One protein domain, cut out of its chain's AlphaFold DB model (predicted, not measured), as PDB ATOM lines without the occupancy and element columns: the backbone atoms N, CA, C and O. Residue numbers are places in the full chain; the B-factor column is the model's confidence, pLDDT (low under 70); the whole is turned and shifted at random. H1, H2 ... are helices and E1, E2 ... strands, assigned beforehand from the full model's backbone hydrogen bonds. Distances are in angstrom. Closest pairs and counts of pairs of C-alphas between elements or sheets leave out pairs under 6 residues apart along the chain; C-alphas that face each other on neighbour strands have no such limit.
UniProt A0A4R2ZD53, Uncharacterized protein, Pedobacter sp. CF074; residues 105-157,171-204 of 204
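What this domain is: This is residues 105 to 157 and 171 to 204 of the 204 residues of an uncharacterized protein of Pedobacter sp. CF074 (UniProt A0A4R2ZD53). With little regular structure, the model is a row of parts: the short helix H1 at one end, loops and the hairpin E1 and E2 in the middle, and the hairpin E3 and E4 at the other end. The printed part has 87 residues, 29 of them in named elements, in the order H1, E1, E2, E3, E4; the class is mixed, with two antiparallel two-stranded sheets. It is compact, with a radius of gyration of the C-alphas of 13.8 A and spans of 45 by 31 by 20 A.

How they stand to each other: After residues 105 to 140, which hold no named element, comes H1, residues 141 to 148, with every O i to N i+4 pair within hydrogen-bond range. E1, residues 171 to 174, and E2, residues 180 to 186, form a hairpin; N 173 and O 182 are 2.8 A apart. E3, residues 192 to 196, and E4, residues 199 to 203, form another; N 201 and O 194 are 2.8 A apart. The closest C-alphas of E2 and E3, Ile 183 and Ile 193, are 6.6 A apart. H1 is apart from E2, E3 and E4.

Where its parts are: H1 begins at C-alpha 141 (182.735, 194.334, 124.237); E2 is 17.1 A long; E4 ends at C-alpha 203 (210.927, 166.371, 137.954).

The domain as a whole: Residues 158 to 170 are not printed, a 6.5 A gap between C-alphas 157 and 171. Residues 126 to 139 and 197 to 204 have pLDDT under 70.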
ATOM      1  N   VAL A 105     188.448 168.225 128.156       89.00
ATOM      2  CA  VAL A 105     188.378 169.493 127.420       89.00
ATOM      3  C   VAL A 105     187.110 170.267 127.787       89.00
ATOM      4  O   VAL A 105     186.004 169.732 127.653       89.00
ATOM      5  N   ASN A 106     187.260 171.520 128.215       88.25
ATOM      6  CA  ASN A 106     186.191 172.411 128.655       88.25
ATOM      7  C   ASN A 106     186.039 173.597 127.698       88.25
ATOM      8  O   ASN A 106     186.423 174.706 128.020       88.25
ATOM      9  N   GLY A 107     185.389 173.384 126.554       87.50
ATOM     10  CA  GLY A 107     185.259 174.429 125.536       87.50
ATOM     11  C   GLY A 107     186.047 174.044 124.299       87.50
ATOM     12  O   GLY A 107     185.635 173.104 123.602       87.50
ATOM     13  N   MET A 108     187.128 174.769 124.036       88.88
ATOM     14  CA  MET A 108     188.132 174.447 123.026       88.88
ATOM     15  C   MET A 108     189.327 173.758 123.690       88.88
ATOM     16  O   MET A 108     189.429 173.696 124.905       88.88
ATOM     17  N   ASP A 109     190.199 173.157 122.886       89.56
ATOM     18  CA  ASP A 109     191.446 172.608 123.415       89.56
ATOM     19  C   ASP A 109     192.310 173.764 123.925       89.56
ATOM     20  O   ASP A 109     192.593 174.692 123.165       89.56
ATOM     21  N   ASP A 110     192.741 173.695 125.184       89.19
ATOM     22  CA  ASP A 110     193.600 174.700 125.810       89.19
ATOM     23  C   ASP A 110     194.809 175.078 124.939       89.19
ATOM     24  O   ASP A 110     195.193 176.247 124.916       89.19
ATOM     25  N   LEU A 111     195.387 174.104 124.225       87.56
ATOM     26  CA  LEU A 111     196.597 174.236 123.409       87.56
ATOM     27  C   LEU A 111     196.329 174.702 121.970       87.56
ATOM     28  O   LEU A 111     197.280 174.958 121.230       87.56
ATOM     29  N   ASP A 112     195.063 174.820 121.564       89.62
ATOM     30  CA  ASP A 112     194.693 175.327 120.244       89.62
ATOM     31  C   ASP A 112     195.007 176.826 120.107       89.62
ATOM     32  O   ASP A 112     195.154 177.554 121.092       89.62
ATOM     33  N   GLN A 113     195.076 177.325 118.872       88.00
ATOM     34  CA  GLN A 113     195.370 178.727 118.561       88.00
ATOM     35  C   GLN A 113     194.457 179.707 119.318       88.00
ATOM     36  O   GLN A 113     194.906 180.777 119.733       88.00
ATOM     37  N   PHE A 114     193.184 179.346 119.494       89.12
ATOM     38  CA  PHE A 114     192.187 180.146 120.213       89.12
ATOM     39  C   PHE A 114     191.849 179.589 121.605       89.12
ATOM     40  O   PHE A 114     190.953 180.112 122.273       89.12
ATOM     41  N   GLY A 115     192.574 178.553 122.035       90.12
ATOM     42  CA  GLY A 115     192.433 177.885 123.322       90.12
ATOM     43  C   GLY A 115     192.833 178.756 124.507       90.12
ATOM     44  O   GLY A 115     193.442 179.824 124.358       90.12
ATOM     45  N   TYR A 116     192.509 178.288 125.711       90.94
ATOM     46  CA  TYR A 116     192.731 179.027 126.950       90.94
ATOM     47  C   TYR A 116     194.187 179.473 127.106       90.94
ATOM     48  O   TYR A 116     194.446 180.628 127.457       90.94
ATOM     49  N   VAL A 117     195.158 178.604 126.792       90.06
ATOM     50  CA  VAL A 117     196.598 178.883 126.943       90.06
ATOM     51  C   VAL A 117     197.037 180.048 126.063       90.06
ATOM     52  O   VAL A 117     197.808 180.892 126.525       90.06
ATOM     53  N   ASN A 118     196.475 180.167 124.860       88.69
ATOM     54  CA  ASN A 118     196.813 181.213 123.896       88.69
ATOM     55  C   ASN A 118     195.910 182.457 123.995       88.69
ATOM     56  O   ASN A 118     196.240 183.516 123.456       88.69
ATOM     57  N   ASN A 119     194.797 182.387 124.730       88.44
ATOM     58  CA  ASN A 119     193.911 183.528 124.930       88.44
ATOM     59  C   ASN A 119     194.449 184.506 125.997       88.44
ATOM     60  O   ASN A 119     194.299 184.293 127.201       88.44
ATOM     61  N   SER A 120     195.022 185.629 125.555       86.00
ATOM     62  CA  SER A 120     195.535 186.704 126.426       86.00
ATOM     63  C   SER A 120     194.451 187.592 127.057       86.00
ATOM     64  O   SER A 120     194.745 188.466 127.876       86.00
ATOM     65  N   LYS A 121     193.180 187.396 126.682       85.81
ATOM     66  CA  LYS A 121     192.036 188.138 127.242       85.81
ATOM     67  C   LYS A 121     191.596 187.592 128.597       85.81
ATOM     68  O   LYS A 121     190.923 188.300 129.350       85.81
ATOM     69  N   ILE A 122     191.993 186.359 128.908       85.00
ATOM     70  CA  ILE A 122     191.808 185.753 130.221       85.00
ATOM     71  C   ILE A 122     193.029 186.048 131.076       85.00
ATOM     72  O   ILE A 122     194.161 185.794 130.669       85.00
ATOM     73  N   LYS A 123     192.798 186.600 132.262       83.69
ATOM     74  CA  LYS A 123     193.833 187.075 133.180       83.69
ATOM     75  C   LYS A 123     193.529 186.608 134.595       83.69
ATOM     76  O   LYS A 123     192.393 186.267 134.916       83.69
ATOM     77  N   VAL A 124     194.535 186.598 135.458       77.44
ATOM     78  CA  VAL A 124     194.319 186.260 136.869       77.44
ATOM     79  C   VAL A 124     193.475 187.323 137.571       77.44
ATOM     80  O   VAL A 124     193.658 188.522 137.359       77.44
ATOM     81  N   TYR A 125     192.559 186.880 138.432       70.50
ATOM     82  CA  TYR A 125     191.868 187.767 139.361       70.50
ATOM     83  C   TYR A 125     192.836 188.195 140.475       70.50
ATOM     84  O   TYR A 125     193.419 187.338 141.142       70.50
ATOM     85  N   ARG A 126     193.006 189.505 140.691       65.00
ATOM     86  CA  ARG A 126     193.818 190.062 141.788       65.00
ATOM     87  C   ARG A 126     192.941 190.955 142.659       65.00
ATOM     88  O   ARG A 126     192.457 191.993 142.211       65.00
ATOM     89  N   THR A 127     192.736 190.556 143.911       61.12
ATOM     90  CA  THR A 127     191.998 191.358 144.893       61.12
ATOM     91  C   THR A 127     192.722 192.690 145.114       61.12
ATOM     92  O   THR A 127     193.892 192.692 145.485       61.12
ATOM     93  N   GLY A 128     192.035 193.816 144.895       65.12
ATOM     94  CA  GLY A 128     192.586 195.170 145.074       65.12
ATOM     95  C   GLY A 128     192.989 195.890 143.784       65.12
ATOM     96  O   GLY A 128     193.252 197.088 143.827       65.12
ATOM     97  N   GLU A 129     192.971 195.214 142.632       62.94
ATOM     98  CA  GLU A 129     193.167 195.853 141.327       62.94
ATOM     99  C   GLU A 129     191.817 195.951 140.595       62.94
ATOM    100  O   GLU A 129     191.290 194.961 140.086       62.94
ATOM    101  N   GLU A 130     191.226 197.154 140.536       56.19
ATOM    102  CA  GLU A 130     189.887 197.374 139.954       56.19
ATOM    103  C   GLU A 130     189.775 196.946 138.480       56.19
ATOM    104  O   GLU A 130     188.685 196.606 138.012       56.19
ATOM    105  N   GLN A 131     190.900 196.891 137.757       55.97
ATOM    106  CA  GLN A 131     190.954 196.407 136.376       55.97
ATOM    107  C   GLN A 131     190.677 194.900 136.234       55.97
ATOM    108  O   GLN A 131     190.365 194.452 135.133       55.97
ATOM    109  N   TYR A 132     190.753 194.114 137.312       55.91
ATOM    110  CA  TYR A 132     190.623 192.653 137.285       55.91
ATOM    111  C   TYR A 132     189.410 192.171 138.083       55.91
ATOM    112  O   TYR A 132     189.482 191.159 138.771       55.91
ATOM    113  N   ARG A 133     188.270 192.877 137.995       54.75
ATOM    114  CA  ARG A 133     187.022 192.509 138.699       54.75
ATOM    115  C   ARG A 133     186.527 191.081 138.415       54.75
ATOM    116  O   ARG A 133     185.784 190.551 139.233       54.75
ATOM    117  N   TYR A 134     186.949 190.470 137.310       59.16
ATOM    118  CA  TYR A 134     186.753 189.063 136.943       59.16
ATOM    119  C   TYR A 134     187.985 188.583 136.149       59.16
ATOM    120  O   TYR A 134     188.667 189.422 135.555       59.16
ATOM    121  N   PRO A 135     188.262 187.264 136.055       62.12
ATOM    122  CA  PRO A 135     189.351 186.732 135.224       62.12
ATOM    123  C   PRO A 135     189.180 187.001 133.716       62.12
ATOM    124  O   PRO A 135     190.039 186.653 132.914       62.12
ATOM    125  N   ILE A 136     188.081 187.636 133.311       65.31
ATOM    126  CA  ILE A 136     187.813 188.076 131.946       65.31
ATOM    127  C   ILE A 136     188.034 189.591 131.909       65.31
ATOM    128  O   ILE A 136     187.163 190.361 132.312       65.31
ATOM    129  N   ASN A 137     189.203 190.022 131.434       63.53
ATOM    130  CA  ASN A 137     189.503 191.433 131.184       63.53
ATOM    131  C   ASN A 137     189.784 191.613 129.693       63.53
ATOM    132  O   ASN A 137     190.919 191.628 129.215       63.53
ATOM    133  N   THR A 138     188.692 191.714 128.953       62.78
ATOM    134  CA  THR A 138     188.651 191.816 127.495       62.78
ATOM    135  C   THR A 138     188.940 193.225 126.985       62.78
ATOM    136  O   THR A 138     189.197 193.390 125.796       62.78
ATOM    137  N   GLY A 139     188.912 194.252 127.842       64.19
ATOM    138  CA  GLY A 139     189.128 195.660 127.474       64.19
ATOM    139  C   GLY A 139     188.113 196.250 126.475       64.19
ATOM    140  O   GLY A 139     188.091 197.461 126.287       64.19
ATOM    141  N   ASN A 140     187.270 195.427 125.837       75.00
ATOM    142  CA  ASN A 140     186.251 195.806 124.864       75.00
ATOM    143  C   ASN A 140     185.089 194.780 124.843       75.00
ATOM    144  O   ASN A 140     185.230 193.627 125.258       75.00
ATOM    145  N   CYS A 141     183.922 195.192 124.338       79.69
ATOM    146  CA  CYS A 141     182.735 194.334 124.237       79.69
ATOM    147  C   CYS A 141     182.849 193.243 123.157       79.69
ATOM    148  O   CYS A 141     182.194 192.206 123.254       79.69
ATOM    149  N   LEU A 142     183.683 193.459 122.138       85.12
ATOM    150  CA  LEU A 142     183.857 192.534 121.019       85.12
ATOM    151  C   LEU A 142     184.530 191.230 121.463       85.12
ATOM    152  O   LEU A 142     184.111 190.151 121.062       85.12
ATOM    153  N   ASP A 143     185.539 191.320 122.318       85.06
ATOM    154  CA  ASP A 143     186.270 190.176 122.847       85.06
ATOM    155  C   ASP A 143     185.394 189.405 123.855       85.06
ATOM    156  O   ASP A 143     185.392 188.175 123.830       85.06
ATOM    157  N   CYS A 144     184.550 190.089 124.649       82.94
ATOM    158  CA  CYS A 144     183.506 189.417 125.445       82.94
ATOM    159  C   CYS A 144     182.570 188.593 124.559       82.94
ATOM    160  O   CYS A 144     182.239 187.457 124.886       82.94
ATOM    161  N   HIS A 145     182.142 189.170 123.435       86.88
ATOM    162  CA  HIS A 145     181.240 188.511 122.493       86.88
ATOM    163  C   HIS A 145     181.882 187.292 121.829       86.88
ATOM    164  O   HIS A 145     181.226 186.263 121.687       86.88
ATOM    165  N   LYS A 146     183.168 187.375 121.470       88.19
ATOM    166  CA  LYS A 146     183.930 186.240 120.923       88.19
ATOM    167  C   LYS A 146     184.030 185.089 121.920       88.19
ATOM    168  O   LYS A 146     183.777 183.950 121.544       88.19
ATOM    169  N   ILE A 147     184.318 185.383 123.189       87.38
ATOM    170  CA  ILE A 147     184.350 184.368 124.252       87.38
ATOM    171  C   ILE A 147     182.956 183.766 124.466       87.38
ATOM    172  O   ILE A 147     182.806 182.549 124.496       87.38
ATOM    173  N   ALA A 148     181.914 184.600 124.535       86.06
ATOM    174  CA  ALA A 148     180.535 184.140 124.712       86.06
ATOM    175  C   ALA A 148     180.050 183.236 123.562       86.06
ATOM    176  O   ALA A 148     179.217 182.357 123.773       86.06
ATOM    177  N   LYS A 149     180.579 183.436 122.351       88.38
ATOM    178  CA  LYS A 149     180.322 182.587 121.182       88.38
ATOM    179  C   LYS A 149     181.205 181.340 121.096       88.38
ATOM    180  O   LYS A 149     180.954 180.508 120.227       88.38
ATOM    181  N   GLY A 150     182.219 181.212 121.953       85.81
ATOM    182  CA  GLY A 150     183.214 180.142 121.883       85.81
ATOM    183  C   GLY A 150     184.218 180.299 120.735       85.81
ATOM    184  O   GLY A 150     184.822 179.316 120.331       85.81
ATOM    185  N   GLU A 151     184.386 181.508 120.187       88.88
ATOM    186  CA  GLU A 151     185.449 181.822 119.213       88.88
ATOM    187  C   GLU A 151     186.812 182.030 119.899       88.88
ATOM    188  O   GLU A 151     187.851 181.976 119.247       88.88
ATOM    189  N   LEU A 152     186.804 182.292 121.209       88.81
ATOM    190  CA  LEU A 152     187.969 182.369 122.091       88.81
ATOM    191  C   LEU A 152     187.648 181.607 123.372       88.81
ATOM    192  O   LEU A 152     186.553 181.781 123.911       88.81
ATOM    193  N   ASP A 153     188.577 180.800 123.878       90.12
ATOM    194  CA  ASP A 153     188.278 180.003 125.063       90.12
ATOM    195  C   ASP A 153     188.455 180.802 126.352       90.12
ATOM    196  O   ASP A 153     189.480 181.450 126.573       90.12
ATOM    197  N   GLY A 154     187.439 180.758 127.208       87.38
ATOM    198  CA  GLY A 154     187.448 181.381 128.526       87.38
ATOM    199  C   GLY A 154     187.631 180.397 129.676       87.38
ATOM    200  O   GLY A 154     187.704 180.830 130.825       87.38
ATOM    201  N   MET A 155     187.665 179.096 129.392       87.38
ATOM    202  CA  MET A 155     187.601 178.037 130.391       87.38
ATOM    203  C   MET A 155     188.860 177.169 130.310       87.38
ATOM    204  O   MET A 155     189.221 176.759 129.219       87.38
ATOM    205  N   PRO A 156     189.543 176.898 131.434       90.88
ATOM    206  CA  PRO A 156     190.697 176.011 131.423       90.88
ATOM    207  C   PRO A 156     190.274 174.539 131.346       90.88
ATOM    208  O   PRO A 156     189.305 174.106 131.996       90.88
ATOM    209  N   ASP A 157     191.072 173.744 130.643       92.69
ATOM    210  CA  ASP A 157     190.953 172.293 130.621       92.69
ATOM    211  C   ASP A 157     191.359 171.674 131.960       92.69
ATOM    212  O   ASP A 157     192.259 172.136 132.667       92.69
ATOM    213  N   TYR A 171     195.536 172.536 136.437       92.19
ATOM    214  CA  TYR A 171     195.067 173.549 135.503       92.19
ATOM    215  C   TYR A 171     196.200 174.513 135.168       92.19
ATOM    216  O   TYR A 171     197.080 174.766 136.000       92.19
ATOM    217  N   PHE A 172     196.147 175.095 133.974       90.81
ATOM    218  CA  PHE A 172     196.978 176.242 133.634       90.81
ATOM    219  C   PHE A 172     196.437 177.500 134.317       90.81
ATOM    220  O   PHE A 172     195.253 177.814 134.225       90.81
ATOM    221  N   LEU A 173     197.312 178.240 134.994       88.19
ATOM    222  CA  LEU A 173     197.002 179.525 135.606       88.19
ATOM    223  C   LEU A 173     197.617 180.656 134.781       88.19
ATOM    224  O   LEU A 173     198.773 180.579 134.361       88.19
ATOM    225  N   LYS A 174     196.844 181.722 134.584       86.62
ATOM    226  CA  LYS A 174     197.272 182.935 133.882       86.62
ATOM    227  C   LYS A 174     197.951 183.937 134.815       86.62
ATOM    228  O   LYS A 174     197.748 183.887 136.023       86.62
ATOM    229  N   ASP A 175     198.734 184.858 134.262       85.12
ATOM    230  CA  ASP A 175     199.217 186.057 134.957       85.12
ATOM    231  C   ASP A 175     198.296 187.276 134.710       85.12
ATOM    232  O   ASP A 175     197.197 187.170 134.155       85.12
ATOM    233  N   GLY A 176     198.732 188.463 135.151       79.94
ATOM    234  CA  GLY A 176     198.033 189.734 134.914       79.94
ATOM    235  C   GLY A 176     198.143 190.260 133.475       79.94
ATOM    236  O   GLY A 176     197.473 191.238 133.133       79.94
ATOM    237  N   SER A 177     198.951 189.627 132.628       82.50
ATOM    238  CA  SER A 177     199.133 189.946 131.209       82.50
ATOM    239  C   SER A 177     198.384 188.976 130.286       82.50
ATOM    240  O   SER A 177     198.202 189.290 129.112       82.50
ATOM    241  N   GLY A 178     197.888 187.855 130.818       82.12
ATOM    242  CA  GLY A 178     197.188 186.804 130.080       82.12
ATOM    243  C   GLY A 178     198.104 185.707 129.524       82.12
ATOM    244  O   GLY A 178     197.659 184.890 128.714       82.12
ATOM    245  N   ASN A 179     199.360 185.658 129.971       86.94
ATOM    246  CA  ASN A 179     200.295 184.576 129.668       86.94
ATOM    247  C   ASN A 179     200.177 183.457 130.707       86.94
ATOM    248  O   ASN A 179     199.640 183.671 131.797       86.94
ATOM    249  N   ILE A 180     200.688 182.263 130.392       85.44
ATOM    250  CA  ILE A 180     200.798 181.190 131.388       85.44
ATOM    251  C   ILE A 180     201.793 181.601 132.466       85.44
ATOM    252  O   ILE A 180     202.951 181.892 132.184       85.44
ATOM    253  N   TYR A 181     201.317 181.593 133.705       82.50
ATOM    254  CA  TYR A 181     202.110 181.870 134.890       82.50
ATOM    255  C   TYR A 181     202.640 180.587 135.523       82.50
ATOM    256  O   TYR A 181     203.815 180.486 135.860       82.50
ATOM    257  N   SER A 182     201.747 179.619 135.736       86.50
ATOM    258  CA  SER A 182     202.053 178.409 136.494       86.50
ATOM    259  C   SER A 182     201.032 177.309 136.213       86.50
ATOM    260  O   SER A 182     199.928 177.580 135.741       86.50
ATOM    261  N   ILE A 183     201.395 176.072 136.539       90.06
ATOM    262  CA  ILE A 183     200.493 174.923 136.562       90.06
ATOM    263  C   ILE A 183     200.172 174.625 138.023       90.06
ATOM    264  O   ILE A 183     201.081 174.437 138.833       90.06
ATOM    265  N   VAL A 184     198.885 174.594 138.368       89.94
ATOM    266  CA  VAL A 184     198.442 174.444 139.760       89.94
ATOM    267  C   VAL A 184     197.741 173.101 139.951       89.94
ATOM    268  O   VAL A 184     196.710 172.879 139.308       89.94
ATOM    269  N   PRO A 185     198.255 172.215 140.828       91.50
ATOM    270  CA  PRO A 185     197.580 170.975 141.177       91.50
ATOM    271  C   PRO A 185     196.409 171.210 142.141       91.50
ATOM    272  O   PRO A 185     196.413 172.125 142.966       91.50
ATOM    273  N   VAL A 186     195.398 170.356 142.026       89.88
ATOM    274  CA  VAL A 186     194.182 170.300 142.833       89.88
ATOM    275  C   VAL A 186     193.940 168.833 143.234       89.88
ATOM    276  O   VAL A 186     193.682 168.005 142.355       89.88
ATOM    277  N   PRO A 187     193.984 168.491 144.536       86.88
ATOM    278  CA  PRO A 187     194.344 169.378 145.642       86.88
ATOM    279  C   PRO A 187     195.781 169.898 145.499       86.88
ATOM    280  O   PRO A 187     196.595 169.302 144.796       86.88
ATOM    281  N   PHE A 188     196.076 171.024 146.151       86.25
ATOM    282  CA  PHE A 188     197.434 171.553 146.152       86.25
ATOM    283  C   PHE A 188     198.383 170.508 146.740       86.25
ATOM    284  O   PHE A 188     198.148 169.988 147.831       86.25
ATOM    285  N   ASP A 189     199.444 170.210 146.005       84.25
ATOM    286  CA  ASP A 189     200.430 169.205 146.365       84.25
ATOM    287  C   ASP A 189     201.812 169.675 145.896       84.25
ATOM    288  O   ASP A 189     201.938 170.438 144.936       84.25
ATOM    289  N   ASN A 190     202.860 169.213 146.573       83.81
ATOM    290  CA  ASN A 190     204.243 169.509 146.236       83.81
ATOM    291  C   ASN A 190     204.707 168.604 145.085       83.81
ATOM    292  O   ASN A 190     205.532 167.708 145.271       83.81
ATOM    293  N   ILE A 191     204.101 168.788 143.914       84.38
ATOM    294  CA  ILE A 191     204.522 168.186 142.650       84.38
ATOM    295  C   ILE A 191     204.868 169.292 141.661       84.38
ATOM    296  O   ILE A 191     204.213 170.334 141.618       84.38
ATOM    297  N   ARG A 192     205.900 169.064 140.848       83.50
ATOM    298  CA  ARG A 192     206.274 169.981 139.775       83.50
ATOM    299  C   ARG A 192     205.890 169.369 138.437       83.50
ATOM    300  O   ARG A 192     206.498 168.398 137.996       83.50
ATOM    301  N   ILE A 193     204.902 169.979 137.796       83.75
ATOM    302  CA  ILE A 193     204.500 169.655 136.430       83.75
ATOM    303  C   ILE A 193     205.127 170.704 135.521       83.75
ATOM    304  O   ILE A 193     204.929 171.903 135.716       83.75
ATOM    305  N   LEU A 194     205.911 170.248 134.553       84.00
ATOM    306  CA  LEU A 194     206.511 171.091 133.529       84.00
ATOM    307  C   LEU A 194     205.802 170.816 132.209       84.00
ATOM    308  O   LEU A 194     205.486 169.669 131.909       84.00
ATOM    309  N   PHE A 195     205.568 171.859 131.424       79.75
ATOM    310  CA  PHE A 195     204.999 171.746 130.087       79.75
ATOM    311  C   PHE A 195     205.935 172.439 129.102       79.75
ATOM    312  O   PHE A 195     206.234 173.623 129.267       79.75
ATOM    313  N   SER A 196     206.441 171.697 128.118       73.44
ATOM    314  CA  SER A 196     207.337 172.212 127.080       73.44
ATOM    315  C   SER A 196     207.084 171.476 125.769       73.44
ATOM    316  O   SER A 196     206.890 170.265 125.779       73.44
ATOM    317  N   GLU A 197     207.038 172.211 124.655       67.88
ATOM    318  CA  GLU A 197     206.870 171.662 123.295       67.88
ATOM    319  C   GLU A 197     205.642 170.745 123.095       67.88
ATOM    320  O   GLU A 197     205.612 169.920 122.190       67.88
ATOM    321  N   GLY A 198     204.591 170.903 123.909       63.19
ATOM    322  CA  GLY A 198     203.389 170.062 123.832       63.19
ATOM    323  C   GLY A 198     203.429 168.808 124.710       63.19
ATOM    324  O   GLY A 198     202.435 168.086 124.765       63.19
ATOM    325  N   GLU A 199     204.519 168.575 125.443       63.75
ATOM    326  CA  GLU A 199     204.678 167.429 126.339       63.75
ATOM    327  C   GLU A 199     204.762 167.847 127.814       63.75
ATOM    328  O   GLU A 199     205.248 168.928 128.166       63.75
ATOM    329  N   PHE A 200     204.265 166.970 128.692       64.12
ATOM    330  CA  PHE A 200     204.327 167.144 130.142       64.12
ATOM    331  C   PHE A 200     205.478 166.330 130.734       64.12
ATOM    332  O   PHE A 200     205.563 165.122 130.523       64.12
ATOM    333  N   TYR A 201     206.308 166.979 131.549       65.25
ATOM    334  CA  TYR A 201     207.427 166.362 132.256       65.25
ATOM    335  C   TYR A 201     207.229 166.454 133.772       65.25
ATOM    336  O   TYR A 201     206.698 167.439 134.293       65.25
ATOM    337  N   HIS A 202     207.712 165.439 134.488       51.25
ATOM    338  CA  HIS A 202     207.810 165.428 135.945       51.25
ATOM    339  C   HIS A 202     209.286 165.489 136.348       51.25
ATOM    340  O   HIS A 202     210.086 164.676 135.886       51.25
ATOM    341  N   CYS A 203     209.647 166.410 137.241       41.19
ATOM    342  CA  CYS A 203     210.927 166.371 137.954       41.19
ATOM    343  C   CYS A 203     210.662 166.000 139.414       41.19
ATOM    344  O   CYS A 203     209.757 166.572 140.024       41.19
ATOM    345  N   GLY A 204     211.418 165.011 139.906       38.06
ATOM    346  CA  GLY A 204     211.380 164.511 141.285       38.06
ATOM    347  C   GLY A 204     211.670 165.574 142.330       38.06
ATOM    348  O   GLY A 204     212.471 166.488 142.031       38.06
TER     349      GLY A 204